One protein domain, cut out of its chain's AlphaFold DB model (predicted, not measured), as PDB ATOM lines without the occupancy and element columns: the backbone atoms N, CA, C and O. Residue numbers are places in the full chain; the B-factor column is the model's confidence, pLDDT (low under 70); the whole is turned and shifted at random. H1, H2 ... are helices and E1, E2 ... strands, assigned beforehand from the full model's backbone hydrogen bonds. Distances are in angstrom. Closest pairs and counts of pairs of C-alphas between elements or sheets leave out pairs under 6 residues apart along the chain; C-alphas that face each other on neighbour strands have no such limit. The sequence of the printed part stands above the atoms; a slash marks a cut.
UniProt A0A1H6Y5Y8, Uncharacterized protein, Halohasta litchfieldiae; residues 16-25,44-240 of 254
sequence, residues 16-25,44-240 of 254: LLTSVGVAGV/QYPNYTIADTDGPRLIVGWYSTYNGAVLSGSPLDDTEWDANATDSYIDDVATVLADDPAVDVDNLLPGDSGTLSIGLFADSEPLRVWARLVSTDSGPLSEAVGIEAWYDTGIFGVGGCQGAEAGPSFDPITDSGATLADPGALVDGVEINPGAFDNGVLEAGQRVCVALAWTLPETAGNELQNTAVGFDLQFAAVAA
ATOM      1  N   LEU A  16      42.093  10.245   6.440       75.25
ATOM      2  CA  LEU A  16      42.252  11.298   5.444       75.25
ATOM      3  C   LEU A  16      41.794  12.620   6.047       75.25
ATOM      4  O   LEU A  16      40.659  12.713   6.517       75.25
ATOM      5  N   LEU A  17      42.671  13.619   5.981       73.25
ATOM      6  CA  LEU A  17      42.416  14.956   6.493       73.25
ATOM      7  C   LEU A  17      42.621  16.028   5.417       73.25
ATOM      8  O   LEU A  17      43.595  15.968   4.665       73.25
ATOM      9  N   THR A  18      41.764  17.045   5.393       75.75
ATOM     10  CA  THR A  18      41.918  18.211   4.511       75.75
ATOM     11  C   THR A  18      41.654  19.509   5.238       75.75
ATOM     12  O   THR A  18      40.586  19.667   5.822       75.75
ATOM     13  N   SER A  19      42.551  20.482   5.101       74.44
ATOM     14  CA  SER A  19      42.262  21.874   5.446       74.44
ATOM     15  C   SER A  19      41.979  22.707   4.188       74.44
ATOM     16  O   SER A  19      42.511  22.440   3.108       74.44
ATOM     17  N   VAL A  20      41.109  23.712   4.319       71.88
ATOM     18  CA  VAL A  20      40.831  24.703   3.269       71.88
ATOM     19  C   VAL A  20      41.139  26.074   3.837       71.88
ATOM     20  O   VAL A  20      40.562  26.464   4.848       71.88
ATOM     21  N   GLY A  21      42.056  26.806   3.210       68.62
ATOM     22  CA  GLY A  21      42.579  28.047   3.775       68.62
ATOM     23  C   GLY A  21      42.997  29.071   2.730       68.62
ATOM     24  O   GLY A  21      43.125  28.761   1.546       68.62
ATOM     25  N   VAL A  22      43.253  30.301   3.184       64.06
ATOM     26  CA  VAL A  22      43.826  31.363   2.347       64.06
ATOM     27  C   VAL A  22      45.205  31.758   2.882       64.06
ATOM     28  O   VAL A  22      45.358  32.059   4.064       64.06
ATOM     29  N   ALA A  23      46.206  31.772   2.005       62.34
ATOM     30  CA  ALA A  23      47.549  32.285   2.223       62.34
ATOM     31  C   ALA A  23      47.659  33.696   1.611       62.34
ATOM     32  O   ALA A  23      47.537  33.879   0.403       62.34
ATOM     33  N   GLY A  24      47.850  34.718   2.449       53.53
ATOM     34  CA  GLY A  24      47.961  36.108   2.000       53.53
ATOM     35  C   GLY A  24      49.341  36.445   1.430       53.53
ATOM     36  O   GLY A  24      50.356  36.044   2.001       53.53
ATOM     37  N   VAL A  25      49.393  37.228   0.346       46.34
ATOM     38  CA  VAL A  25      50.651  37.734  -0.230       46.34
ATOM     39  C   VAL A  25      50.719  39.251  -0.126       46.34
ATOM     40  O   VAL A  25      50.057  39.985  -0.849       46.34
ATOM     41  N   GLN A  44      24.343  29.571   4.840       43.84
ATOM     42  CA  GLN A  44      24.386  28.885   3.502       43.84
ATOM     43  C   GLN A  44      25.760  28.341   2.989       43.84
ATOM     44  O   GLN A  44      25.790  27.623   1.998       43.84
ATOM     45  N   TYR A  45      26.874  28.538   3.700       40.78
ATOM     46  CA  TYR A  45      27.965  27.548   3.838       40.78
ATOM     47  C   TYR A  45      28.379  27.630   5.309       40.78
ATOM     48  O   TYR A  45      28.737  28.721   5.751       40.78
ATOM     49  N   PRO A  46      28.293  26.567   6.124       47.59
ATOM     50  CA  PRO A  46      28.555  26.705   7.551       47.59
ATOM     51  C   PRO A  46      30.052  26.877   7.852       47.59
ATOM     52  O   PRO A  46      30.372  27.262   8.970       47.59
ATOM     53  N   ASN A  47      30.940  26.673   6.863       51.56
ATOM     54  CA  ASN A  47      32.380  26.889   6.989       51.56
ATOM     55  C   ASN A  47      32.915  27.797   5.866       51.56
ATOM     56  O   ASN A  47      32.717  27.524   4.677       51.56
ATOM     57  N   TYR A  48      33.600  28.874   6.241       54.38
ATOM     58  CA  TYR A  48      34.346  29.740   5.329       54.38
ATOM     59  C   TYR A  48      35.522  30.394   6.061       54.38
ATOM     60  O   TYR A  48      35.604  30.400   7.289       54.38
ATOM     61  N   THR A  49      36.436  30.962   5.282       57.47
ATOM     62  CA  THR A  49      37.582  31.744   5.736       57.47
ATOM     63  C   THR A  49      37.669  33.046   4.960       57.47
ATOM     64  O   THR A  49      37.267  33.122   3.797       57.47
ATOM     65  N   ILE A  50      38.180  34.084   5.613       57.72
ATOM     66  CA  ILE A  50      38.474  35.372   4.998       57.72
ATOM     67  C   ILE A  50      39.989  35.542   5.017       57.72
ATOM     68  O   ILE A  50      40.613  35.429   6.071       57.72
ATOM     69  N   ALA A  51      40.573  35.883   3.871       56.31
ATOM     70  CA  ALA A  51      41.855  36.569   3.879       56.31
ATOM     71  C   ALA A  51      41.633  38.071   3.881       56.31
ATOM     72  O   ALA A  51      41.171  38.642   2.891       56.31
ATOM     73  N   ASP A  52      42.016  38.690   4.992       50.66
ATOM     74  CA  ASP A  52      42.318  40.110   5.047       50.66
ATOM     75  C   ASP A  52      43.828  40.255   4.821       50.66
ATOM     76  O   ASP A  52      44.649  39.825   5.636       50.66
ATOM     77  N   THR A  53      44.198  40.768   3.654       46.97
ATOM     78  CA  THR A  53      45.572  41.196   3.370       46.97
ATOM     79  C   THR A  53      45.577  42.721   3.396       46.97
ATOM     80  O   THR A  53      44.519  43.327   3.283       46.97
ATOM     81  N   ASP A  54      46.727  43.391   3.485       46.75
ATOM     82  CA  ASP A  54      46.815  44.844   3.213       46.75
ATOM     83  C   ASP A  54      46.496  45.184   1.715       46.75
ATOM     84  O   ASP A  54      47.046  46.129   1.145       46.75
ATOM     85  N   GLY A  55      45.634  44.388   1.065       56.00
ATOM     86  CA  GLY A  55      45.198  44.355  -0.330       56.00
ATOM     87  C   GLY A  55      43.765  43.778  -0.443       56.00
ATOM     88  O   GLY A  55      42.983  43.917   0.498       56.00
ATOM     89  N   PRO A  56      43.373  43.150  -1.570       64.88
ATOM     90  CA  PRO A  56      41.978  42.782  -1.807       64.88
ATOM     91  C   PRO A  56      41.507  41.628  -0.909       64.88
ATOM     92  O   PRO A  56      42.238  40.667  -0.652       64.88
ATOM     93  N   ARG A  57      40.244  41.702  -0.474       74.69
ATOM     94  CA  ARG A  57      39.615  40.707   0.401       74.69
ATOM     95  C   ARG A  57      39.014  39.551  -0.400       74.69
ATOM     96  O   ARG A  57      38.078  39.749  -1.177       74.69
ATOM     97  N   LEU A  58      39.531  38.346  -0.153       76.19
ATOM     98  CA  LEU A  58      39.008  37.087  -0.689       76.19
ATOM     99  C   LEU A  58      38.258  36.326   0.409       76.19
ATOM    100  O   LEU A  58      38.818  36.044   1.472       76.19
ATOM    101  N   ILE A  59      37.012  35.957   0.123       76.62
ATOM    102  CA  ILE A  59      36.201  35.070   0.961       76.62
ATOM    103  C   ILE A  59      36.188  33.681   0.319       76.62
ATOM    104  O   ILE A  59      35.932  33.552  -0.879       76.62
ATOM    105  N   VAL A  60      36.459  32.647   1.112       77.56
ATOM    106  CA  VAL A  60      36.497  31.246   0.672       77.56
ATOM    107  C   VAL A  60      35.510  30.439   1.494       77.56
ATOM    108  O   VAL A  60      35.757  30.199   2.670       77.56
ATOM    109  N   GLY A  61      34.401  30.021   0.887       75.50
ATOM    110  CA  GLY A  61      33.419  29.123   1.502       75.50
ATOM    111  C   GLY A  61      33.522  27.705   0.966       75.50
ATOM    112  O   GLY A  61      33.924  27.515  -0.182       75.50
ATOM    113  N   TRP A  62      33.169  26.708   1.782       77.62
ATOM    114  CA  TRP A  62      33.210  25.311   1.348       77.62
ATOM    115  C   TRP A  62      32.156  24.404   1.992       77.62
ATOM    116  O   TRP A  62      31.600  24.675   3.060       77.62
ATOM    117  N   TYR A  63      31.938  23.264   1.340       74.62
ATOM    118  CA  TYR A  63      31.352  22.061   1.928       74.62
ATOM    119  C   TYR A  63      31.979  20.817   1.304       74.62
ATOM    120  O   TYR A  63      32.535  20.871   0.207       74.62
ATOM    121  N   SER A  64      31.879  19.693   1.998       79.81
ATOM    122  CA  SER A  64      32.411  18.412   1.573       79.81
ATOM    123  C   SER A  64      31.388  17.293   1.696       79.81
ATOM    124  O   SER A  64      30.445  17.343   2.492       79.81
ATOM    125  N   THR A  65      31.596  16.248   0.904       83.50
ATOM    126  CA  THR A  65      30.832  15.007   0.988       83.50
ATOM    127  C   THR A  65      31.758  13.809   1.147       83.50
ATOM    128  O   THR A  65      32.910  13.832   0.718       83.50
ATOM    129  N   TYR A  66      31.236  12.747   1.750       85.56
ATOM    130  CA  TYR A  66      31.854  11.434   1.849       85.56
ATOM    131  C   TYR A  66      30.835  10.380   1.426       85.56
ATOM    132  O   TYR A  66      29.740  10.300   1.988       85.56
ATOM    133  N   ASN A  67      31.171   9.595   0.401       87.25
ATOM    134  CA  ASN A  67      30.291   8.596  -0.206       87.25
ATOM    135  C   ASN A  67      28.883   9.154  -0.527       87.25
ATOM    136  O   ASN A  67      27.864   8.488  -0.334       87.25
ATOM    137  N   GLY A  68      28.835  10.407  -1.001       81.12
ATOM    138  CA  GLY A  68      27.613  11.124  -1.382       81.12
ATOM    139  C   GLY A  68      26.807  11.724  -0.223       81.12
ATOM    140  O   GLY A  68      25.807  12.393  -0.474       81.12
ATOM    141  N   ALA A  69      27.214  11.517   1.031       77.94
ATOM    142  CA  ALA A  69      26.613  12.169   2.190       77.94
ATOM    143  C   ALA A  69      27.418  13.414   2.576       77.94
ATOM    144  O   ALA A  69      28.644  13.387   2.544       77.94
ATOM    145  N   VAL A  70      26.742  14.495   2.967       73.25
ATOM    146  CA  VAL A  70      27.407  15.708   3.465       73.25
ATOM    147  C   VAL A  70      28.236  15.358   4.703       73.25
ATOM    148  O   VAL A  70      27.711  14.779   5.656       73.25
ATOM    149  N   LEU A  71      29.532  15.672   4.655       71.44
ATOM    150  CA  LEU A  71      30.502  15.384   5.711       71.44
ATOM    151  C   LEU A  71      30.730  16.622   6.580       71.44
ATOM    152  O   LEU A  71      30.569  16.577   7.795       71.44
ATOM    153  N   SER A  72      31.086  17.725   5.934       69.88
ATOM    154  CA  SER A  72      31.289  19.032   6.543       69.88
ATOM    155  C   SER A  72      30.689  20.076   5.617       69.88
ATOM    156  O   SER A  72      30.568  19.853   4.415       69.88
ATOM    157  N   GLY A  73      30.274  21.222   6.139       55.03
ATOM    158  CA  GLY A  73      29.449  22.114   5.335       55.03
ATOM    159  C   GLY A  73      27.968  21.702   5.336       55.03
ATOM    160  O   GLY A  73      27.592  20.656   5.850       55.03
ATOM    161  N   SER A  74      27.102  22.530   4.766       39.62
ATOM    162  CA  SER A  74      25.696  22.220   4.516       39.62
ATOM    163  C   SER A  74      25.340  22.903   3.205       39.62
ATOM    164  O   SER A  74      25.196  24.126   3.206       39.62
ATOM    165  N   PRO A  75      25.238  22.170   2.085       37.03
ATOM    166  CA  PRO A  75      24.561  22.688   0.911       37.03
ATOM    167  C   PRO A  75      23.077  22.816   1.265       37.03
ATOM    168  O   PRO A  75      22.498  21.886   1.832       37.03
ATOM    169  N   LEU A  76      22.460  23.965   0.997       35.44
ATOM    170  CA  LEU A  76      21.005  24.064   1.056       35.44
ATOM    171  C   LEU A  76      20.458  24.053  -0.365       35.44
ATOM    172  O   LEU A  76      20.720  24.957  -1.151       35.44
ATOM    173  N   ASP A  77      19.751  22.961  -0.650       39.88
ATOM    174  CA  ASP A  77      18.525  22.872  -1.436       39.88
ATOM    175  C   ASP A  77      18.290  24.015  -2.433       39.88
ATOM    176  O   ASP A  77      17.927  25.124  -2.040       39.88
ATOM    177  N   ASP A  78      18.510  23.683  -3.716       40.84
ATOM    178  CA  ASP A  78      17.845  24.151  -4.952       40.84
ATOM    179  C   ASP A  78      17.493  25.643  -5.138       40.84
ATOM    180  O   ASP A  78      16.848  26.020  -6.123       40.84
ATOM    181  N   THR A  79      17.996  26.514  -4.275       38.41
ATOM    182  CA  THR A  79      17.838  27.960  -4.324       38.41
ATOM    183  C   THR A  79      19.191  28.620  -4.543       38.41
ATOM    184  O   THR A  79      20.217  28.237  -3.990       38.41
ATOM    185  N   GLU A  80      19.193  29.582  -5.460       41.94
ATOM    186  CA  GLU A  80      20.374  30.312  -5.894       41.94
ATOM    187  C   GLU A  80      21.026  31.046  -4.712       41.94
ATOM    188  O   GLU A  80      20.397  31.876  -4.059       41.94
ATOM    189  N   TRP A  81      22.298  30.728  -4.470       40.91
ATOM    190  CA  TRP A  81      23.213  31.426  -3.565       40.91
ATOM    191  C   TRP A  81      23.114  32.959  -3.680       40.91
ATOM    192  O   TRP A  81      23.370  33.512  -4.756       40.91
ATOM    193  N   ASP A  82      22.839  33.654  -2.567       44.34
ATOM    194  CA  ASP A  82      22.952  35.118  -2.483       44.34
ATOM    195  C   ASP A  82      24.366  35.527  -2.055       44.34
ATOM    196  O   ASP A  82      24.708  35.580  -0.875       44.34
ATOM    197  N   ALA A  83      25.191  35.857  -3.049       41.34
ATOM    198  CA  ALA A  83      26.571  36.292  -2.853       41.34
ATOM    199  C   ALA A  83      26.723  37.618  -2.084       41.34
ATOM    200  O   ALA A  83      27.844  37.977  -1.742       41.34
ATOM    201  N   ASN A  84      25.634  38.346  -1.808       37.12
ATOM    202  CA  ASN A  84      25.676  39.630  -1.100       37.12
ATOM    203  C   ASN A  84      25.367  39.514   0.400       37.12
ATOM    204  O   ASN A  84      25.385  40.527   1.102       37.12
ATOM    205  N   ALA A  85      25.062  38.316   0.906       41.66
ATOM    206  CA  ALA A  85      24.760  38.101   2.316       41.66
ATOM    207  C   ALA A  85      26.054  38.048   3.149       41.66
ATOM    208  O   ALA A  85      26.578  36.975   3.440       41.66
ATOM    209  N   THR A  86      26.573  39.222   3.525       38.12
ATOM    210  CA  THR A  86      27.847  39.365   4.250       38.12
ATOM    211  C   THR A  86      27.729  39.412   5.780       38.12
ATOM    212  O   THR A  86      28.728  39.473   6.498       38.12
ATOM    213  N   ASP A  87      26.506  39.341   6.305       35.59
ATOM    214  CA  ASP A  87      26.200  39.540   7.729       35.59
ATOM    215  C   ASP A  87      26.424  38.284   8.604       35.59
ATOM    216  O   ASP A  87      26.188  38.313   9.813       35.59
ATOM    217  N   SER A  88      26.863  37.172   8.008       36.53
ATOM    218  CA  SER A  88      26.964  35.847   8.639       36.53
ATOM    219  C   SER A  88      28.401  35.319   8.765       36.53
ATOM    220  O   SER A  88      28.571  34.126   9.024       36.53
ATOM    221  N   TYR A  89      29.419  36.183   8.619       42.75
ATOM    222  CA  TYR A  89      30.836  35.792   8.615       42.75
ATOM    223  C   TYR A  89      31.508  35.652  10.022       42.75
ATOM    224  O   TYR A  89      31.327  36.488  10.902       42.75
ATOM    225  N   ILE A  90      32.318  34.605  10.218       41.69
ATOM    226  CA  ILE A  90      33.149  34.161  11.337       41.69
ATOM    227  C   ILE A  90      34.578  34.535  10.964       41.69
ATOM    228  O   ILE A  90      35.113  34.123   9.938       41.69
ATOM    229  N   ASP A  91      35.181  35.325  11.836       41.53
ATOM    230  CA  ASP A  91      36.454  36.009  11.612       41.53
ATOM    231  C   ASP A  91      37.670  35.197  12.117       41.53
ATOM    232  O   ASP A  91      38.792  35.695  12.130       41.53
ATOM    233  N   ASP A  92      37.472  33.955  12.592       46.97
ATOM    234  CA  ASP A  92      38.506  33.183  13.306       46.97
ATOM    235  C   ASP A  92      38.703  31.753  12.780       46.97
ATOM    236  O   ASP A  92      38.278  30.749  13.352       46.97
ATOM    237  N   VAL A  93      39.402  31.685  11.657       47.59
ATOM    238  CA  VAL A  93      39.644  30.480  10.853       47.59
ATOM    239  C   VAL A  93      40.630  29.526  11.512       47.59
ATOM    240  O   VAL A  93      40.496  28.311  11.380       47.59
ATOM    241  N   ALA A  94      41.599  30.064  12.256       46.53
ATOM    242  CA  ALA A  94      42.549  29.254  13.006       46.53
ATOM    243  C   ALA A  94      41.845  28.478  14.125       46.53
ATOM    244  O   ALA A  94      42.215  27.341  14.395       46.53
ATOM    245  N   THR A  95      40.809  29.060  14.734       46.59
ATOM    246  CA  THR A  95      39.989  28.379  15.741       46.59
ATOM    247  C   THR A  95      38.992  27.394  15.114       46.59
ATOM    248  O   THR A  95      38.734  26.355  15.710       46.59
ATOM    249  N   VAL A  96      38.464  27.665  13.913       47.84
ATOM    250  CA  VAL A  96      37.518  26.764  13.215       47.84
ATOM    251  C   VAL A  96      38.211  25.523  12.634       47.84
ATOM    252  O   VAL A  96      37.717  24.413  12.792       47.84
ATOM    253  N   LEU A  97      39.374  25.682  11.994       51.09
ATOM    254  CA  LEU A  97      40.075  24.580  11.318       51.09
ATOM    255  C   LEU A  97      41.004  23.769  12.230       51.09
ATOM    256  O   LEU A  97      41.443  22.692  11.829       51.09
ATOM    257  N   ALA A  98      41.342  24.275  13.421       54.00
ATOM    258  CA  ALA A  98      42.201  23.548  14.358       54.00
ATOM    259  C   ALA A  98      41.545  22.270  14.901       54.00
ATOM    260  O   ALA A  98      42.272  21.331  15.226       54.00
ATOM    261  N   ASP A  99      40.210  22.235  14.968       53.69
ATOM    262  CA  ASP A  99      39.454  21.108  15.520       53.69
ATOM    263  C   ASP A  99      38.566  20.387  14.481       53.69
ATOM    264  O   ASP A  99      38.340  19.193  14.651       53.69
ATOM    265  N   ASP A 100      38.130  21.045  13.391       64.12
ATOM    266  CA  ASP A 100      37.238  20.455  12.370       64.12
ATOM    267  C   ASP A 100      37.733  20.703  10.923       64.12
ATOM    268  O   ASP A 100      37.356  21.684  10.267       64.12
ATOM    269  N   PRO A 101      38.583  19.817  10.378       74.69
ATOM    270  CA  PRO A 101      39.049  19.904   8.996       74.69
ATOM    271  C   PRO A 101      37.905  19.751   7.980       74.69
ATOM    272  O   PRO A 101      36.872  19.133   8.238       74.69
ATOM    273  N   ALA A 102      38.086  20.306   6.779       77.31
ATOM    274  CA  ALA A 102      37.088  20.261   5.709       77.31
ATOM    275  C   ALA A 102      36.753  18.826   5.275       77.31
ATOM    276  O   ALA A 102      35.617  18.541   4.900       77.31
ATOM    277  N   VAL A 103      37.728  17.922   5.346       82.56
ATOM    278  CA  VAL A 103      37.528  16.476   5.233       82.56
ATOM    279  C   VAL A 103      38.221  15.851   6.429       82.56
ATOM    280  O   VAL A 103      39.405  16.089   6.626       82.56
ATOM    281  N   ASP A 104      37.488  15.069   7.209       86.12
ATOM    282  CA  ASP A 104      38.023  14.244   8.288       86.12
ATOM    283  C   ASP A 104      37.365  12.864   8.190       86.12
ATOM    284  O   ASP A 104      36.223  12.659   8.609       86.12
ATOM    285  N   VAL A 105      38.047  11.933   7.521       83.94
ATOM    286  CA  VAL A 105      37.534  10.583   7.276       83.94
ATOM    287  C   VAL A 105      38.423   9.562   7.947       83.94
ATOM    288  O   VAL A 105      39.523   9.244   7.494       83.94
ATOM    289  N   ASP A 106      37.886   8.995   9.015       85.19
ATOM    290  CA  ASP A 106      38.415   7.829   9.694       85.19
ATOM    291  C   ASP A 106      37.991   6.523   9.006       85.19
ATOM    292  O   ASP A 106      36.889   6.391   8.479       85.19
ATOM    293  N   ASN A 107      38.839   5.499   9.112       85.19
ATOM    294  CA  ASN A 107      38.582   4.153   8.597       85.19
ATOM    295  C   ASN A 107      38.288   4.101   7.082       85.19
ATOM    296  O   ASN A 107      37.427   3.340   6.647       85.19
ATOM    297  N   LEU A 108      39.045   4.858   6.283       86.69
ATOM    298  CA  LEU A 108      38.910   4.879   4.823       86.69
ATOM    299  C   LEU A 108      39.104   3.481   4.195       86.69
ATOM    300  O   LEU A 108      40.091   2.774   4.465       86.69
ATOM    301  N   LEU A 109      38.169   3.075   3.338       89.38
ATOM    302  CA  LEU A 109      38.134   1.774   2.668       89.38
ATOM    303  C   LEU A 109      38.355   1.906   1.153       89.38
ATOM    304  O   LEU A 109      37.985   2.914   0.561       89.38
ATOM    305  N   PRO A 110      38.947   0.894   0.490       92.44
ATOM    306  CA  PRO A 110      39.015   0.869  -0.970       92.44
ATOM    307  C   PRO A 110      37.628   1.044  -1.600       92.44
ATOM    308  O   PRO A 110      36.688   0.349  -1.214       92.44
ATOM    309  N   GLY A 111      37.520   1.946  -2.576       90.81
ATOM    310  CA  GLY A 111      36.269   2.346  -3.223       90.81
ATOM    311  C   GLY A 111      35.597   3.572  -2.599       90.81
ATOM    312  O   GLY A 111      34.692   4.126  -3.217       90.81
ATOM    313  N   ASP A 112      36.037   4.015  -1.417       94.12
ATOM    314  CA  ASP A 112      35.530   5.242  -0.813       94.12
ATOM    315  C   ASP A 112      35.952   6.476  -1.611       94.12
ATOM    316  O   ASP A 112      37.079   6.580  -2.113       94.12
ATOM    317  N   SER A 113      35.055   7.452  -1.655       94.06
ATOM    318  CA  SER A 113      35.282   8.730  -2.310       94.06
ATOM    319  C   SER A 113      34.637   9.874  -1.546       94.06
ATOM    320  O   SER A 113      33.783   9.693  -0.672       94.06
ATOM    321  N   GLY A 114      35.044  11.083  -1.891       91.31
ATOM    322  CA  GLY A 114      34.432  12.287  -1.374       91.31
ATOM    323  C   GLY A 114      34.693  13.473  -2.275       91.31
ATOM    324  O   GLY A 114      35.483  13.415  -3.220       91.31
ATOM    325  N   THR A 115      33.993  14.555  -1.973       88.81
ATOM    326  CA  THR A 115      34.106  15.805  -2.709       88.81
ATOM    327  C   THR A 115      34.295  16.977  -1.767       88.81
ATOM    328  O   THR A 115      33.960  16.905  -0.588       88.81
ATOM    329  N   LEU A 116      34.829  18.059  -2.307       88.44
ATOM    330  CA  LEU A 116      34.959  19.356  -1.684       88.44
ATOM    331  C   LEU A 116      34.574  20.397  -2.738       88.44
ATOM    332  O   LEU A 116      35.206  20.492  -3.788       88.44
ATOM    333  N   SER A 117      33.530  21.160  -2.456       84.62
ATOM    334  CA  SER A 117      33.040  22.251  -3.294       84.62
ATOM    335  C   SER A 117      33.439  23.568  -2.645       84.62
ATOM    336  O   SER A 117      33.153  23.780  -1.465       84.62
ATOM    337  N   ILE A 118      34.097  24.444  -3.400       84.81
ATOM    338  CA  ILE A 118      34.673  25.697  -2.913       84.81
ATOM    339  C   ILE A 118      34.102  26.872  -3.705       84.81
ATOM    340  O   ILE A 118      34.158  26.882  -4.933       84.81
ATOM    341  N   GLY A 119      33.606  27.886  -3.000       81.81
ATOM    342  CA  GLY A 119      33.260  29.190  -3.558       81.81
ATOM    343  C   GLY A 119      34.313  30.233  -3.193       81.81
ATOM    344  O   GLY A 119      34.617  30.419  -2.016       81.81
ATOM    345  N   LEU A 120      34.847  30.924  -4.195       82.88
ATOM    346  CA  LEU A 120      35.818  32.009  -4.059       82.88
ATOM    347  C   LEU A 120      35.136  33.322  -4.452       82.88
ATOM    348  O   LEU A 120      34.673  33.448  -5.586       82.88
ATOM    349  N   PHE A 121      35.059  34.281  -3.533       79.81
ATOM    350  CA  PHE A 121      34.336  35.540  -3.722       79.81
ATOM    351  C   PHE A 121      35.237  36.751  -3.479       79.81
ATOM    352  O   PHE A 121      35.867  36.865  -2.423       79.81
ATOM    353  N   ALA A 122      35.276  37.660  -4.454       81.00
ATOM    354  CA  ALA A 122      35.939  38.951  -4.320       81.00
ATOM    355  C   ALA A 122      34.976  39.942  -3.662       81.00
ATOM    356  O   ALA A 122      33.951  40.281  -4.246       81.00
ATOM    357  N   ASP A 123      35.295  40.408  -2.455       75.50
ATOM    358  CA  ASP A 123      34.372  41.250  -1.686       75.50
ATOM    359  C   ASP A 123      34.318  42.682  -2.234       75.50
ATOM    360  O   ASP A 123      33.324  43.113  -2.820       75.50
ATOM    361  N   SER A 124      35.415  43.423  -2.085       72.06
ATOM    362  CA  SER A 124      35.407  44.875  -2.290       72.06
ATOM    363  C   SER A 124      36.213  45.363  -3.487       72.06
ATOM    364  O   SER A 124      35.932  46.449  -3.993       72.06
ATOM    365  N   GLU A 125      37.217  44.610  -3.937       80.75
ATOM    366  CA  GLU A 125      38.174  45.056  -4.955       80.75
ATOM    367  C   GLU A 125      38.508  43.934  -5.948       80.75
ATOM    368  O   GLU A 125      38.520  42.764  -5.552       80.75
ATOM    369  N   PRO A 126      38.798  44.266  -7.223       85.06
ATOM    370  CA  PRO A 126      39.211  43.280  -8.211       85.06
ATOM    371  C   PRO A 126      40.519  42.596  -7.814       85.06
ATOM    372  O   PRO A 126      41.509  43.243  -7.453       85.06
ATOM    373  N   LEU A 127      40.535  41.275  -7.924       84.62
ATOM    374  CA  LEU A 127      41.656  40.449  -7.501       84.62
ATOM    375  C   LEU A 127      41.904  39.305  -8.475       84.62
ATOM    376  O   LEU A 127      41.068  38.970  -9.310       84.62
ATOM    377  N   ARG A 128      43.070  38.688  -8.356       87.50
ATOM    378  CA  ARG A 128      43.395  37.412  -8.995       87.50
ATOM    379  C   ARG A 128      43.610  36.380  -7.906       87.50
ATOM    380  O   ARG A 128      44.110  36.733  -6.839       87.50
ATOM    381  N   VAL A 129      43.229  35.133  -8.164       87.19
ATOM    382  CA  VAL A 129      43.346  34.044  -7.187       87.19
ATOM    383  C   VAL A 129      44.257  32.960  -7.733       87.19
ATOM    384  O   VAL A 129      44.145  32.583  -8.892       87.19
ATOM    385  N   TRP A 130      45.117  32.412  -6.883       90.25
ATOM    386  CA  TRP A 130      45.886  31.204  -7.147       90.25
ATOM    387  C   TRP A 130      45.460  30.118  -6.177       90.25
ATOM    388  O   TRP A 130      45.151  30.412  -5.025       90.25
ATOM    389  N   ALA A 131      45.478  28.869  -6.627       91.62
ATOM    390  CA  ALA A 131      45.225  27.700  -5.801       91.62
ATOM    391  C   ALA A 131      46.438  26.775  -5.793       91.62
ATOM    392  O   ALA A 131      47.043  26.531  -6.837       91.62
ATOM    393  N   ARG A 132      46.761  26.230  -4.623       91.25
ATOM    394  CA  ARG A 132      47.830  25.258  -4.411       91.25
ATOM    395  C   ARG A 132      47.307  24.092  -3.578       91.25
ATOM    396  O   ARG A 132      46.571  24.311  -2.620       91.25
ATOM    397  N   LEU A 133      47.711  22.872  -3.913       91.75
ATOM    398  CA  LEU A 133      47.460  21.682  -3.100       91.75
ATOM    399  C   LEU A 133      48.789  21.163  -2.558       91.75
ATOM    400  O   LEU A 133      49.711  20.882  -3.324       91.75
ATOM    401  N   VAL A 134      48.881  21.035  -1.236       86.75
ATOM    402  CA  VAL A 134      50.086  20.565  -0.544       86.75
ATOM    403  C   VAL A 134      49.728  19.371   0.326       86.75
ATOM    404  O   VAL A 134      48.909  19.490   1.228       86.75
ATOM    405  N   SER A 135      50.362  18.222   0.097       84.62
ATOM    406  CA  SER A 135      50.281  17.102   1.041       84.62
ATOM    407  C   SER A 135      51.057  17.470   2.307       84.62
ATOM    408  O   SER A 135      52.245  17.791   2.224       84.62
ATOM    409  N   THR A 136      50.411  17.440   3.472       77.62
ATOM    410  CA  THR A 136      51.068  17.743   4.758       77.62
ATOM    411  C   THR A 136      51.883  16.556   5.264       77.62
ATOM    412  O   THR A 136      52.885  16.749   5.949       77.62
ATOM    413  N   ASP A 137      51.519  15.349   4.825       76.44
ATOM    414  CA  ASP A 137      52.275  14.120   5.028       76.44
ATOM    415  C   ASP A 137      52.515  13.416   3.688       76.44
ATOM    416  O   ASP A 137      51.586  13.180   2.916       76.44
ATOM    417  N   SER A 138      53.763  13.044   3.402       71.31
ATOM    418  CA  SER A 138      54.104  12.196   2.255       71.31
ATOM    419  C   SER A 138      54.139  10.734   2.701       71.31
ATOM    420  O   SER A 138      55.044  10.333   3.443       71.31
ATOM    421  N   GLY A 139      53.175   9.925   2.265       84.56
ATOM    422  CA  GLY A 139      53.081   8.525   2.668       84.56
ATOM    423  C   GLY A 139      52.409   7.634   1.624       84.56
ATOM    424  O   GLY A 139      51.846   8.121   0.652       84.56
ATOM    425  N   PRO A 140      52.390   6.305   1.826       89.81
ATOM    426  CA  PRO A 140      51.801   5.382   0.854       89.81
ATOM    427  C   PRO A 140      50.330   5.680   0.527       89.81
ATOM    428  O   PRO A 140      49.853   5.342  -0.551       89.81
ATOM    429  N   LEU A 141      49.600   6.313   1.454       89.69
ATOM    430  CA  LEU A 141      48.216   6.717   1.223       89.69
ATOM    431  C   LEU A 141      48.104   7.940   0.300       89.69
ATOM    432  O   LEU A 141      47.197   7.958  -0.525       89.69
ATOM    433  N   SER A 142      49.029   8.910   0.362       91.56
ATOM    434  CA  SER A 142      49.022  10.068  -0.552       91.56
ATOM    435  C   SER A 142      49.262   9.656  -2.005       91.56
ATOM    436  O   SER A 142      48.721  10.266  -2.917       91.56
ATOM    437  N   GLU A 143      50.048   8.600  -2.231       93.88
ATOM    438  CA  GLU A 143      50.288   8.041  -3.570       93.88
ATOM    439  C   GLU A 143      49.085   7.258  -4.117       93.88
ATOM    440  O   GLU A 143      48.958   7.072  -5.324       93.88
ATOM    441  N   ALA A 144      48.212   6.764  -3.235       94.06
ATOM    442  CA  ALA A 144      47.076   5.932  -3.613       94.06
ATOM    443  C   ALA A 144      45.778   6.728  -3.794       94.06
ATOM    444  O   ALA A 144      44.935   6.328  -4.594       94.06
ATOM    445  N   VAL A 145      45.590   7.811  -3.035       95.12
ATOM    446  CA  VAL A 145      44.397   8.657  -3.141       95.12
ATOM    447  C   VAL A 145      44.487   9.479  -4.422       95.12
ATOM    448  O   VAL A 145      45.313  10.387  -4.536       95.12
ATOM    449  N   GLY A 146      43.627   9.141  -5.379       95.94
ATOM    450  CA  GLY A 146      43.442   9.903  -6.606       95.94
ATOM    451  C   GLY A 146      42.699  11.202  -6.322       95.94
ATOM    452  O   GLY A 146      41.859  11.247  -5.420       95.94
ATOM    453  N   ILE A 147      43.004  12.236  -7.097       94.75
ATOM    454  CA  ILE A 147      42.363  13.545  -7.001       94.75
ATOM    455  C   ILE A 147      42.009  14.082  -8.376       94.75
ATOM    456  O   ILE A 147      42.742  13.907  -9.347       94.75
ATOM    457  N   GLU A 148      40.887  14.781  -8.425       94.06
ATOM    458  CA  GLU A 148      40.419  15.486  -9.607       94.06
ATOM    459  C   GLU A 148      39.939  16.865  -9.169       94.06
ATOM    460  O   GLU A 148      39.066  16.960  -8.312       94.06
ATOM    461  N   ALA A 149      40.500  17.934  -9.726       93.00
ATOM    462  CA  ALA A 149      40.019  19.292  -9.504       93.00
ATOM    463  C   ALA A 149      39.553  19.918 -10.817       93.00
ATOM    464  O   ALA A 149      40.163  19.694 -11.865       93.00
ATOM    465  N   TRP A 150      38.487  20.712 -10.769       91.06
ATOM    466  CA  TRP A 150      37.910  21.371 -11.942       91.06
ATOM    467  C   TRP A 150      37.186  22.663 -11.572       91.06
ATOM    468  O   TRP A 150      36.838  22.903 -10.413       91.06
ATOM    469  N   TYR A 151      36.931  23.495 -12.579       87.38
ATOM    470  CA  TYR A 151      36.078  24.668 -12.422       87.38
ATOM    471  C   TYR A 151      34.603  24.264 -12.420       87.38
ATOM    472  O   TYR A 151      34.095  23.724 -13.404       87.38
ATOM    473  N   ASP A 152      33.878  24.576 -11.351       79.00
ATOM    474  CA  ASP A 152      32.424  24.411 -11.277       79.00
ATOM    475  C   ASP A 152      31.734  25.711 -11.718       79.00
ATOM    476  O   ASP A 152      31.061  26.397 -10.956       79.00
ATOM    477  N   THR A 153      31.971  26.128 -12.959       67.56
ATOM    478  CA  THR A 153      31.450  27.400 -13.499       67.56
ATOM    479  C   THR A 153      30.261  27.222 -14.440       67.56
ATOM    480  O   THR A 153      29.699  28.208 -14.922       67.56
ATOM    481  N   GLY A 154      29.844  25.978 -14.689       63.66
ATOM    482  CA  GLY A 154      28.786  25.649 -15.642       63.66
ATOM    483  C   GLY A 154      29.188  25.903 -17.100       63.66
ATOM    484  O   GLY A 154      30.313  26.298 -17.408       63.66
ATOM    485  N   ILE A 155      28.256  25.681 -18.030       57.69
ATOM    486  CA  ILE A 155      28.489  25.893 -19.468       57.69
ATOM    487  C   ILE A 155      28.044  27.318 -19.818       57.69
ATOM    488  O   ILE A 155      26.870  27.656 -19.673       57.69
ATOM    489  N   PHE A 156      28.973  28.163 -20.280       56.72
ATOM    490  CA  PHE A 156      28.724  29.586 -20.584       56.72
ATOM    491  C   PHE A 156      28.168  30.404 -19.399       56.72
ATOM    492  O   PHE A 156      27.366  31.315 -19.597       56.72
ATOM    493  N   GLY A 157      28.568  30.076 -18.165       53.22
ATOM    494  CA  GLY A 157      28.127  30.781 -16.953       53.22
ATOM    495  C   GLY A 157      26.700  30.447 -16.499       53.22
ATOM    496  O   GLY A 157      26.193  31.066 -15.568       53.22
ATOM    497  N   VAL A 158      26.044  29.469 -17.135       50.50
ATOM    498  CA  VAL A 158      24.745  28.942 -16.705       50.50
ATOM    499  C   VAL A 158      24.966  27.614 -15.984       50.50
ATOM    500  O   VAL A 158      25.543  26.685 -16.552       50.50
ATOM    501  N   GLY A 159      24.480  27.523 -14.744       55.16
ATOM    502  CA  GLY A 159      24.565  26.303 -13.934       55.16
ATOM    503  C   GLY A 159      25.943  26.032 -13.327       55.16
ATOM    504  O   GLY A 159      26.307  24.873 -13.195       55.16
ATOM    505  N   GLY A 160      26.719  27.070 -13.004       64.62
ATOM    506  CA  GLY A 160      27.913  26.933 -12.162       64.62
ATOM    507  C   GLY A 160      27.580  26.942 -10.672       64.62
ATOM    508  O   GLY A 160      26.480  27.338 -10.285       64.62
ATOM    509  N   CYS A 161      28.552  26.553  -9.848       71.31
ATOM    510  CA  CYS A 161      28.441  26.426  -8.397       71.31
ATOM    511  C   CYS A 161      27.335  25.446  -7.978       71.31
ATOM    512  O   CYS A 161      26.626  25.693  -7.003       71.31
ATOM    513  N   GLN A 162      27.143  24.377  -8.757       69.25
ATOM    514  CA  GLN A 162      26.156  23.331  -8.475       69.25
ATOM    515  C   GLN A 162      26.671  22.284  -7.497       69.25
ATOM    516  O   GLN A 162      25.880  21.477  -7.016       69.25
ATOM    517  N   GLY A 163      27.972  22.305  -7.224       68.81
ATOM    518  CA  GLY A 163      28.629  21.328  -6.395       68.81
ATOM    519  C   GLY A 163      29.378  20.276  -7.188       68.81
ATOM    520  O   GLY A 163      29.010  19.898  -8.302       68.81
ATOM    521  N   ALA A 164      30.428  19.749  -6.569       74.31
ATOM    522  CA  ALA A 164      31.247  18.681  -7.115       74.31
ATOM    523  C   ALA A 164      30.452  17.391  -7.425       74.31
ATOM    524  O   ALA A 164      30.850  16.589  -8.268       74.31
ATOM    525  N   GLU A 165      29.303  17.192  -6.781       71.56
ATOM    526  CA  GLU A 165      28.358  16.101  -7.027       71.56
ATOM    527  C   GLU A 165      27.712  16.134  -8.421       71.56
ATOM    528  O   GLU A 165      27.267  15.092  -8.907       71.56
ATOM    529  N   ALA A 166      27.693  17.291  -9.092       70.00
ATOM    530  CA  ALA A 166      27.253  17.405 -10.482       70.00
ATOM    531  C   ALA A 166      28.254  16.770 -11.471       70.00
ATOM    532  O   ALA A 166      27.922  16.553 -12.640       70.00
ATOM    533  N   GLY A 167      29.449  16.412 -10.986       65.75
ATOM    534  CA  GLY A 167      30.530  15.809 -11.753       65.75
ATOM    535  C   GLY A 167      31.453  16.839 -12.410       65.75
ATOM    536  O   GLY A 167      31.177  18.043 -12.388       65.75
ATOM    537  N   PRO A 168      32.575  16.374 -12.989       66.06
ATOM    538  CA  PRO A 168      33.543  17.250 -13.627       66.06
ATOM    539  C   PRO A 168      32.924  18.001 -14.804       66.06
ATOM    540  O   PRO A 168      32.214  17.433 -15.641       66.06
ATOM    541  N   SER A 169      33.223  19.296 -14.869       63.53
ATOM    542  CA  SER A 169      32.948  20.122 -16.040       63.53
ATOM    543  C   SER A 169      33.979  19.839 -17.145       63.53
ATOM    544  O   SER A 169      34.876  19.009 -16.998       63.53
ATOM    545  N   PHE A 170      33.859  20.517 -18.287       66.12
ATOM    546  CA  PHE A 170      34.772  20.330 -19.420       66.12
ATOM    547  C   PHE A 170      36.189  20.892 -19.191       66.12
ATOM    548  O   PHE A 170      37.058  20.639 -20.025       66.12
ATOM    549  N   ASP A 171      36.425  21.597 -18.077       75.56
ATOM    550  CA  ASP A 171      37.657  22.347 -17.812       75.56
ATOM    551  C   ASP A 171      38.355  21.854 -16.522       75.56
ATOM    552  O   ASP A 171      38.173  22.438 -15.444       75.56
ATOM    553  N   PRO A 172      39.142  20.760 -16.599       86.62
ATOM    554  CA  PRO A 172      39.891  20.243 -15.460       86.62
ATOM    555  C   PRO A 172      41.093  21.136 -15.113       86.62
ATOM    556  O   PRO A 172      41.750  21.702 -15.986       86.62
ATOM    557  N   ILE A 173      41.396  21.220 -13.818       90.50
ATOM    558  CA  ILE A 173      42.591  21.864 -13.257       90.50
ATOM    559  C   ILE A 173      43.726  20.840 -13.110       90.50
ATOM    560  O   ILE A 173      44.887  21.162 -13.352       90.50
ATOM    561  N   THR A 174      43.402  19.608 -12.710       92.38
ATOM    562  CA  THR A 174      44.362  18.499 -12.582       92.38
ATOM    563  C   THR A 174      44.383  17.621 -13.826       92.38
ATOM    564  O   THR A 174      43.353  17.415 -14.470       92.38
ATOM    565  N   ASP A 175      45.530  17.007 -14.102       91.19
ATOM    566  CA  ASP A 175      45.641  15.978 -15.134       91.19
ATOM    567  C   ASP A 175      44.924  14.676 -14.737       91.19
ATOM    568  O   ASP A 175      44.746  14.351 -13.561       91.19
ATOM    569  N   SER A 176      44.543  13.884 -15.742       91.00
ATOM    570  CA  SER A 176      43.956  12.556 -15.529       91.00
ATOM    571  C   SER A 176      44.921  11.647 -14.763       91.00
ATOM    572  O   SER A 176      46.020  11.365 -15.239       91.00
ATOM    573  N   GLY A 177      44.460  11.089 -13.642       92.06
ATOM    574  CA  GLY A 177      45.249  10.175 -12.810       92.06
ATOM    575  C   GLY A 177      46.159  10.867 -11.792       92.06
ATOM    576  O   GLY A 177      47.033  10.202 -11.241       92.06
ATOM    577  N   ALA A 178      45.961  12.166 -11.542       95.62
ATOM    578  CA  ALA A 178      46.615  12.875 -10.450       95.62
ATOM    579  C   ALA A 178      46.324  12.218  -9.087       95.62
ATOM    580  O   ALA A 178      45.272  11.608  -8.867       95.62
ATOM    581  N   THR A 179      47.270  12.349  -8.158       95.81
ATOM    582  CA  THR A 179      47.177  11.805  -6.789       95.81
ATOM    583  C   THR A 179      47.527  12.884  -5.775       95.81
ATOM    584  O   THR A 179      48.156  13.872  -6.141       95.81
ATOM    585  N   LEU A 180      47.182  12.715  -4.495       92.75
ATOM    586  CA  LEU A 180      47.592  13.681  -3.459       92.75
ATOM    587  C   LEU A 180      49.112  13.908  -3.423       92.75
ATOM    588  O   LEU A 180      49.560  15.017  -3.140       92.75
ATOM    589  N   ALA A 181      49.903  12.875  -3.726       93.38
ATOM    590  CA  ALA A 181      51.358  12.975  -3.816       93.38
ATOM    591  C   ALA A 181      51.853  13.706  -5.077       93.38
ATOM    592  O   ALA A 181      52.949  14.264  -5.058       93.38
ATOM    593  N   ASP A 182      51.074  13.689  -6.158       94.62
ATOM    594  CA  ASP A 182      51.408  14.306  -7.443       94.62
ATOM    595  C   ASP A 182      50.156  14.958  -8.060       94.62
ATOM    596  O   ASP A 182      49.503  14.373  -8.935       94.62
ATOM    597  N   PRO A 183      49.765  16.150  -7.569       93.50
ATOM    598  CA  PRO A 183      48.567  16.851  -8.019       93.50
ATOM    599  C   PRO A 183      48.781  17.629  -9.330       93.50
ATOM    600  O   PRO A 183      47.921  18.417  -9.731       93.50
ATOM    601  N   GLY A 184      49.932  17.466  -9.991       92.81
ATOM    602  CA  GLY A 184      50.304  18.243 -11.171       92.81
ATOM    603  C   GLY A 184      50.518  19.724 -10.842       92.81
ATOM    604  O   GLY A 184      51.127  20.063  -9.831       92.81
ATOM    605  N   ALA A 185      49.995  20.621 -11.685       90.81
ATOM    606  CA  ALA A 185      50.209  22.073 -11.582       90.81
ATOM    607  C   ALA A 185      49.796  22.693 -10.231       90.81
ATOM    608  O   ALA A 185      50.319  23.739  -9.845       90.81
ATOM    609  N   LEU A 186      48.901  22.045  -9.479       92.31
ATOM    610  CA  LEU A 186      48.512  22.494  -8.142       92.31
ATOM    611  C   LEU A 186      49.663  22.448  -7.124       92.31
ATOM    612  O   LEU A 186      49.566  23.133  -6.111       92.31
ATOM    613  N   VAL A 187      50.745  21.695  -7.358       92.38
ATOM    614  CA  VAL A 187      51.883  21.629  -6.417       92.38
ATOM    615  C   VAL A 187      52.626  22.963  -6.309       92.38
ATOM    616  O   VAL A 187      53.031  23.370  -5.214       92.38
ATOM    617  N   ASP A 188      52.760  23.656  -7.439       89.69
ATOM    618  CA  ASP A 188      53.472  24.928  -7.560       89.69
ATOM    619  C   ASP A 188      52.525  26.124  -7.422       89.69
ATOM    620  O   ASP A 188      52.971  27.250  -7.218       89.69
ATOM    621  N   GLY A 189      51.218  25.886  -7.506       90.19
ATOM    622  CA  GLY A 189      50.192  26.916  -7.525       90.19
ATOM    623  C   GLY A 189      49.772  27.279  -8.950       90.19
ATOM    624  O   GLY A 189      50.602  27.595  -9.802       90.19
ATOM    625  N   VAL A 190      48.466  27.267  -9.204       91.88
ATOM    626  CA  VAL A 190      47.856  27.618 -10.494       91.88
ATOM    627  C   VAL A 190      46.956  28.834 -10.330       91.88
ATOM    628  O   VAL A 190      46.256  28.950  -9.328       91.88
ATOM    629  N   GLU A 191      46.961  29.745 -11.300       90.81
ATOM    630  CA  GLU A 191      45.992  30.844 -11.324       90.81
ATOM    631  C   GLU A 191      44.589  30.297 -11.634       90.81
ATOM    632  O   GLU A 191      44.394  29.558 -12.601       90.81
ATOM    633  N   ILE A 192      43.608  30.673 -10.817       89.19
ATOM    634  CA  ILE A 192      42.190  30.382 -11.011       89.19
ATOM    635  C   ILE A 192      41.667  31.324 -12.089       89.19
ATOM    636  O   ILE A 192      41.346  32.484 -11.842       89.19
ATOM    637  N   ASN A 193      41.595  30.800 -13.306       86.81
ATOM    638  CA  ASN A 193      41.202  31.546 -14.490       86.81
ATOM    639  C   ASN A 193      40.355  30.653 -15.409       86.81
ATOM    640  O   ASN A 193      40.835  30.205 -16.455       86.81
ATOM    641  N   PRO A 194      39.104  30.328 -15.029       74.56
ATOM    642  CA  PRO A 194      38.169  29.776 -15.997       74.56
ATOM    643  C   PRO A 194      37.980  30.814 -17.104       74.56
ATOM    644  O   PRO A 194      37.802  31.997 -16.822       74.56
ATOM    645  N   GLY A 195      37.968  30.379 -18.365       69.75
ATOM    646  CA  GLY A 195      37.921  31.269 -19.535       69.75
ATOM    647  C   GLY A 195      36.700  32.202 -19.626       69.75
ATOM    648  O   GLY A 195      36.587  32.954 -20.586       69.75
ATOM    649  N   ALA A 196      35.787  32.152 -18.651       65.38
ATOM    650  CA  ALA A 196      34.738  33.141 -18.425       65.38
ATOM    651  C   ALA A 196      35.266  34.480 -17.868       65.38
ATOM    652  O   ALA A 196      34.608  35.504 -18.057       65.38
ATOM    653  N   PHE A 197      36.426  34.500 -17.202       66.88
ATOM    654  CA  PHE A 197      37.095  35.735 -16.798       66.88
ATOM    655  C   PHE A 197      38.046  36.164 -17.910       66.88
ATOM    656  O   PHE A 197      39.123  35.593 -18.084       66.88
ATOM    657  N   ASP A 198      37.644  37.175 -18.681       64.00
ATOM    658  CA  ASP A 198      38.470  37.784 -19.725       64.00
ATOM    659  C   ASP A 198      39.716  38.425 -19.093       64.00
ATOM    660  O   ASP A 198      39.708  39.633 -18.883       64.00
ATOM    661  N   ASN A 199      40.770  37.624 -18.839       74.50
ATOM    662  CA  ASN A 199      42.095  37.929 -18.251       74.50
ATOM    663  C   ASN A 199      42.407  37.322 -16.861       74.50
ATOM    664  O   ASN A 199      43.490  37.628 -16.358       74.50
ATOM    665  N   GLY A 200      41.536  36.511 -16.247       80.12
ATOM    666  CA  GLY A 200      41.752  35.921 -14.909       80.12
ATOM    667  C   GLY A 200      41.488  36.839 -13.709       80.12
ATOM    668  O   GLY A 200      41.730  36.444 -12.573       80.12
ATOM    669  N   VAL A 201      40.998  38.060 -13.934       87.75
ATOM    670  CA  VAL A 201      40.559  38.957 -12.858       87.75
ATOM    671  C   VAL A 201      39.150  38.582 -12.418       87.75
ATOM    672  O   VAL A 201      38.230  38.494 -13.232       87.75
ATOM    673  N   LEU A 202      38.994  38.408 -11.110       84.75
ATOM    674  CA  LEU A 202      37.716  38.326 -10.428       84.75
ATOM    675  C   LEU A 202      37.348  39.734  -9.944       84.75
ATOM    676  O   LEU A 202      37.991  40.274  -9.043       84.75
ATOM    677  N   GLU A 203      36.349  40.352 -10.569       85.06
ATOM    678  CA  GLU A 203      35.882  41.692 -10.198       85.06
ATOM    679  C   GLU A 203      35.180  41.677  -8.833       85.06
ATOM    680  O   GLU A 203      34.636  40.657  -8.410       85.06
ATOM    681  N   ALA A 204      35.128  42.827  -8.158       83.56
ATOM    682  CA  ALA A 204      34.392  42.957  -6.901       83.56
ATOM    683  C   ALA A 204      32.924  42.506  -7.056       83.56
ATOM    684  O   ALA A 204      32.235  42.885  -8.009       83.56
ATOM    685  N   GLY A 205      32.446  41.691  -6.118       75.31
ATOM    686  CA  GLY A 205      31.128  41.061  -6.150       75.31
ATOM    687  C   GLY A 205      31.021  39.833  -7.063       75.31
ATOM    688  O   GLY A 205      29.950  39.226  -7.135       75.31
ATOM    689  N   GLN A 206      32.084  39.446  -7.777       79.94
ATOM    690  CA  GLN A 206      32.100  38.216  -8.566       79.94
ATOM    691  C   GLN A 206      32.548  37.012  -7.741       79.94
ATOM    692  O   GLN A 206      33.251  37.119  -6.732       79.94
ATOM    693  N   ARG A 207      32.150  35.833  -8.226       79.81
ATOM    694  CA  ARG A 207      32.544  34.546  -7.668       79.81
ATOM    695  C   ARG A 207      33.038  33.583  -8.732       79.81
ATOM    696  O   ARG A 207      32.570  33.608  -9.870       79.81
ATOM    697  N   VAL A 208      33.899  32.673  -8.307       82.94
ATOM    698  CA  VAL A 208      34.276  31.470  -9.044       82.94
ATOM    699  C   VAL A 208      34.157  30.268  -8.124       82.94
ATOM    700  O   VAL A 208      34.495  30.354  -6.947       82.94
ATOM    701  N   CYS A 209      33.665  29.154  -8.659       84.38
ATOM    702  CA  CYS A 209      33.576  27.908  -7.917       84.38
ATOM    703  C   CYS A 209      34.575  26.890  -8.456       84.38
ATOM    704  O   CYS A 209      34.762  26.743  -9.667       84.38
ATOM    705  N   VAL A 210      35.233  26.209  -7.529       88.31
ATOM    706  CA  VAL A 210      36.204  25.149  -7.780       88.31
ATOM    707  C   VAL A 210      35.716  23.915  -7.045       88.31
ATOM    708  O   VAL A 210      35.227  24.006  -5.921       88.31
ATOM    709  N   ALA A 211      35.851  22.763  -7.675       88.31
ATOM    710  CA  ALA A 211      35.558  21.482  -7.069       88.31
ATOM    711  C   ALA A 211      36.835  20.647  -6.993       88.31
ATOM    712  O   ALA A 211      37.703  20.741  -7.863       88.31
ATOM    713  N   LEU A 212      36.931  19.831  -5.948       92.69
ATOM    714  CA  LEU A 212      37.934  18.794  -5.766       92.69
ATOM    715  C   LEU A 212      37.209  17.497  -5.399       92.69
ATOM    716  O   LEU A 212      36.452  17.459  -4.432       92.69
ATOM    717  N   ALA A 213      37.455  16.423  -6.133       93.56
ATOM    718  CA  ALA A 213      37.096  15.071  -5.741       93.56
ATOM    719  C   ALA A 213      38.346  14.308  -5.317       93.56
ATOM    720  O   ALA A 213      39.431  14.511  -5.862       93.56
ATOM    721  N   TRP A 214      38.172  13.401  -4.364       95.00
ATOM    722  CA  TRP A 214      39.185  12.437  -3.973       95.00
ATOM    723  C   TRP A 214      38.594  11.029  -4.003       95.00
ATOM    724  O   TRP A 214      37.394  10.825  -3.801       95.00
ATOM    725  N   THR A 215      39.420  10.026  -4.285       96.00
ATOM    726  CA  THR A 215      38.993   8.620  -4.299       96.00
ATOM    727  C   THR A 215      40.132   7.708  -3.870       96.00
ATOM    728  O   THR A 215      41.249   7.814  -4.377       96.00
ATOM    729  N   LEU A 216      39.847   6.766  -2.970       94.94
ATOM    730  CA  LEU A 216      40.722   5.622  -2.731       94.94
ATOM    731  C   LEU A 216      40.303   4.502  -3.698       94.94
ATOM    732  O   LEU A 216      39.201   3.972  -3.555       94.94
ATOM    733  N   PRO A 217      41.127   4.109  -4.685       94.12
ATOM    734  CA  PRO A 217      40.720   3.129  -5.687       94.12
ATOM    735  C   PRO A 217      40.364   1.778  -5.057       94.12
ATOM    736  O   PRO A 217      40.985   1.345  -4.088       94.12
ATOM    737  N   GLU A 218      39.415   1.054  -5.654       94.19
ATOM    738  CA  GLU A 218      39.016  -0.295  -5.204       94.19
ATOM    739  C   GLU A 218      40.180  -1.304  -5.208       94.19
ATOM    740  O   GLU A 218      40.141  -2.324  -4.519       94.19
ATOM    741  N   THR A 219      41.229  -1.025  -5.985       91.94
ATOM    742  CA  THR A 219      42.452  -1.830  -6.066       91.94
ATOM    743  C   THR A 219      43.415  -1.595  -4.901       91.94
ATOM    744  O   THR A 219      44.397  -2.330  -4.790       91.94
ATOM    745  N   ALA A 220      43.156  -0.602  -4.041       90.12
ATOM    746  CA  ALA A 220      43.979  -0.296  -2.881       90.12
ATOM    747  C   ALA A 220      44.049  -1.493  -1.923       90.12
ATOM    748  O   ALA A 220      43.032  -2.012  -1.453       90.12
ATOM    749  N   GLY A 221      45.266  -1.940  -1.622       84.69
ATOM    750  CA  GLY A 221      45.486  -3.137  -0.829       84.69
ATOM    751  C   GLY A 221      45.604  -2.893   0.677       84.69
ATOM    752  O   GLY A 221      45.439  -1.795   1.227       84.69
ATOM    753  N   ASN A 222      45.889  -3.987   1.380       85.25
ATOM    754  CA  ASN A 222      46.025  -4.011   2.837       85.25
ATOM    755  C   ASN A 222      47.338  -3.391   3.335       85.25
ATOM    756  O   ASN A 222      47.461  -3.096   4.518       85.25
ATOM    757  N   GLU A 223      48.305  -3.170   2.449       86.81
ATOM    758  CA  GLU A 223      49.545  -2.440   2.716       86.81
ATOM    759  C   GLU A 223      49.300  -0.995   3.161       86.81
ATOM    760  O   GLU A 223      50.131  -0.427   3.862       86.81
ATOM    761  N   LEU A 224      48.138  -0.432   2.820       86.88
ATOM    762  CA  LEU A 224      47.713   0.891   3.263       86.88
ATOM    763  C   LEU A 224      46.976   0.862   4.611       86.88
ATOM    764  O   LEU A 224      46.412   1.870   5.002       86.88
ATOM    765  N   GLN A 225      46.874  -0.270   5.313       83.69
ATOM    766  CA  GLN A 225      46.229  -0.285   6.632       83.69
ATOM    767  C   GLN A 225      47.062   0.492   7.659       83.69
ATOM    768  O   GLN A 225      48.283   0.354   7.699       83.69
ATOM    769  N   ASN A 226      46.395   1.215   8.565       83.50
ATOM    770  CA  ASN A 226      47.033   2.003   9.631       83.50
ATOM    771  C   ASN A 226      47.910   3.153   9.112       83.50
ATOM    772  O   ASN A 226      48.840   3.572   9.799       83.50
ATOM    773  N   THR A 227      47.625   3.651   7.908       88.12
ATOM    774  CA  THR A 227      48.250   4.850   7.345       88.12
ATOM    775  C   THR A 227      47.314   6.049   7.459       88.12
ATOM    776  O   THR A 227      46.100   5.906   7.617       88.12
ATOM    777  N   ALA A 228      47.890   7.241   7.375       86.88
ATOM    778  CA  ALA A 228      47.157   8.492   7.327       86.88
ATOM    779  C   ALA A 228      47.778   9.402   6.267       86.88
ATOM    780  O   ALA A 228      48.947   9.229   5.907       86.88
ATOM    781  N   VAL A 229      46.984  10.338   5.764       88.19
ATOM    782  CA  VAL A 229      47.454  11.444   4.935       88.19
ATOM    783  C   VAL A 229      46.637  12.686   5.265       88.19
ATOM    784  O   VAL A 229      45.411  12.621   5.370       88.19
ATOM    785  N   GLY A 230      47.323  13.813   5.418       88.69
ATOM    786  CA  GLY A 230      46.711  15.132   5.424       88.69
ATOM    787  C   GLY A 230      47.102  15.916   4.175       88.69
ATOM    788  O   GLY A 230      48.164  15.681   3.588       88.69
ATOM    789  N   PHE A 231      46.261  16.862   3.774       88.31
ATOM    790  CA  PHE A 231      46.610  17.853   2.765       88.31
ATOM    791  C   PHE A 231      45.938  19.202   3.023       88.31
ATOM    792  O   PHE A 231      44.884  19.284   3.651       88.31
ATOM    793  N   ASP A 232      46.539  20.254   2.486       89.12
ATOM    794  CA  ASP A 232      46.022  21.612   2.518       89.12
ATOM    795  C   ASP A 232      45.663  22.049   1.099       89.12
ATOM    796  O   ASP A 232      46.492  21.973   0.185       89.12
ATOM    797  N   LEU A 233      44.437  22.543   0.923       89.94
ATOM    798  CA  LEU A 233      44.039  23.298  -0.258       89.94
ATOM    799  C   LEU A 233      44.112  24.790   0.077       89.94
ATOM    800  O   LEU A 233      43.325  25.316   0.869       89.94
ATOM    801  N   GLN A 234      45.095  25.459  -0.514       88.50
ATOM    802  CA  GLN A 234      45.452  26.839  -0.220       88.50
ATOM    803  C   GLN A 234      45.042  27.745  -1.372       88.50
ATOM    804  O   GLN A 234      45.342  27.457  -2.528       88.50
ATOM    805  N   PHE A 235      44.432  28.877  -1.048       86.94
ATOM    806  CA  PHE A 235      44.152  29.947  -1.999       86.94
ATOM    807  C   PHE A 235      45.004  31.168  -1.678       86.94
ATOM    808  O   PHE A 235      45.274  31.426  -0.516       86.94
ATOM    809  N   ALA A 236      45.426  31.938  -2.667       84.31
ATOM    810  CA  ALA A 236      46.118  33.204  -2.453       84.31
ATOM    811  C   ALA A 236      45.540  34.257  -3.388       84.31
ATOM    812  O   ALA A 236      45.348  33.979  -4.569       84.31
ATOM    813  N   ALA A 237      45.259  35.450  -2.867       82.62
ATOM    814  CA  ALA A 237      44.754  36.566  -3.656       82.62
ATOM    815  C   ALA A 237      45.827  37.642  -3.826       82.62
ATOM    816  O   ALA A 237      46.538  37.963  -2.872       82.62
ATOM    817  N   VAL A 238      45.914  38.227  -5.022       81.31
ATOM    818  CA  VAL A 238      46.713  39.436  -5.271       81.31
ATOM    819  C   VAL A 238      45.859  40.494  -5.966       81.31
ATOM    820  O   VAL A 238      44.910  40.166  -6.683       81.31
ATOM    821  N   ALA A 239      46.193  41.767  -5.757       81.19
ATOM    822  CA  ALA A 239      45.521  42.887  -6.417       81.19
ATOM    823  C   ALA A 239      45.612  42.774  -7.945       81.19
ATOM    824  O   ALA A 239      46.663  42.423  -8.484       81.19
ATOM    825  N   ALA A 240      44.524  43.101  -8.648       81.12
ATOM    826  CA  ALA A 240      44.463  43.025 -10.107       81.12
ATOM    827  C   ALA A 240      45.150  44.200 -10.838       81.12
ATOM    828  O   ALA A 240      45.399  44.090 -12.039       81.12
TER     829      ALA A 240
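What this domain is: This is residues 16 to 25 and 44 to 240 of the 254 residues of an uncharacterized protein of Halohasta litchfieldiae (UniProt A0A1H6Y5Y8). A sandwich of two sheets face to face: a twisted sheet of six strands, E2, E3, E4, E6, E8 and E9, packs on a sheet of four, E5, E1, E10 and E7. The strands of the one sheet run at 16 degrees to those of the other, and the best planes of the two sheets are 36 degrees apart; three very short helices, H1, H2 and H3, and long loops lie round them. The printed part has 207 residues, with three named helices and ten named strands, in the order E1 E2 E3 E4 H1 E5 E6 E7 H2 E8 H3 E9 E10; the larger sheet is branched and antiparallel, the other mixed. The class is mostly strand, though under half of the residues are in named elements. The whole is compact, with a radius of gyration of the C-alphas of 16.4 A and spans of 50 by 36 by 35 A.

How they stand to each other: In the branched sheet E3, residues 58 to 66, has three antiparallel neighbours. E2, residues 47 to 51, and E4, residues 69 to 72, lie on one side of it, and E6, residues 113 to 122, on the other side. E2, E3 and E4 form a meander, each strand the antiparallel neighbour of the one before; E2 and E3 are a hairpin, with N 49 and O 60 2.8 A apart, and so are E3 and E4, with N 66 and O 69 2.8 A apart. Between E3 and E6, N 61 and O 119 are 2.9 A apart. E9, residues 207 to 215, is antiparallel to E6, with N 116 and O 212 2.7 A apart, and to the edge strand E8, residues 146 to 151, with N 213 and O 148 2.8 A apart. The other sheet runs E5, residues 103 to 106; E1, residues 16 to 22; E10, residues 228 to 239; E7, residues 127 to 135. E1 and E10 are parallel, with N 19 and O 231 3.0 A apart; E5 and E1 are antiparallel, with N 18 and O 103 2.8 A apart, as are E10 and E7, with N 130 and O 236 2.8 A apart. Between the sheets, the closest C-alphas of E1 and E2 are those of Val 22 and Ala 51, 5.8 A apart, while E7 and E8 are apart. H1, residues 93 to 97, only grazes both sheets. H2, residues 140 to 144, is on the sheet of four at a height of 7.3 A and only just over E10, on which 3 of its 5 C-alphas fall. H3, residues 184 to 187, is on that sheet too, at the sheet's level; the closest C-alphas of H3 and E7 are those of Leu 186 and Arg 132, 4.7 A apart. In H1 and H2 every O i to N i+4 pair is within hydrogen-bond range; H3 is too short for one.

Where its parts are: E1 begins at C-alpha 16, at (42.252, 11.298, 5.444). E10, the longest strand, measures 37.1 A and ends at C-alpha 239, at (45.521, 42.887, -6.417). E6 measures 30.3 A, from C-alpha 113 at (35.282, 8.730, -2.310). E9 measures 26.9 A, E3 26.8 A, E7 26.3 A and E1 20.4 A.

The domain as a whole: The C-alphas farthest apart, of Glu 125 and Asn 222, are 50.3 A apart. Residues 26 to 43 are not printed, and C-alphas 25 and 44 are 28.0 A apart across this cut. The links E4 to H1, E8 to H3, H3 to E9 and E9 to E10 are long. The mean pLDDT of the printed part is 75.0; 65 residues are under 70, among them residues 44 to 56 and 72 to 100.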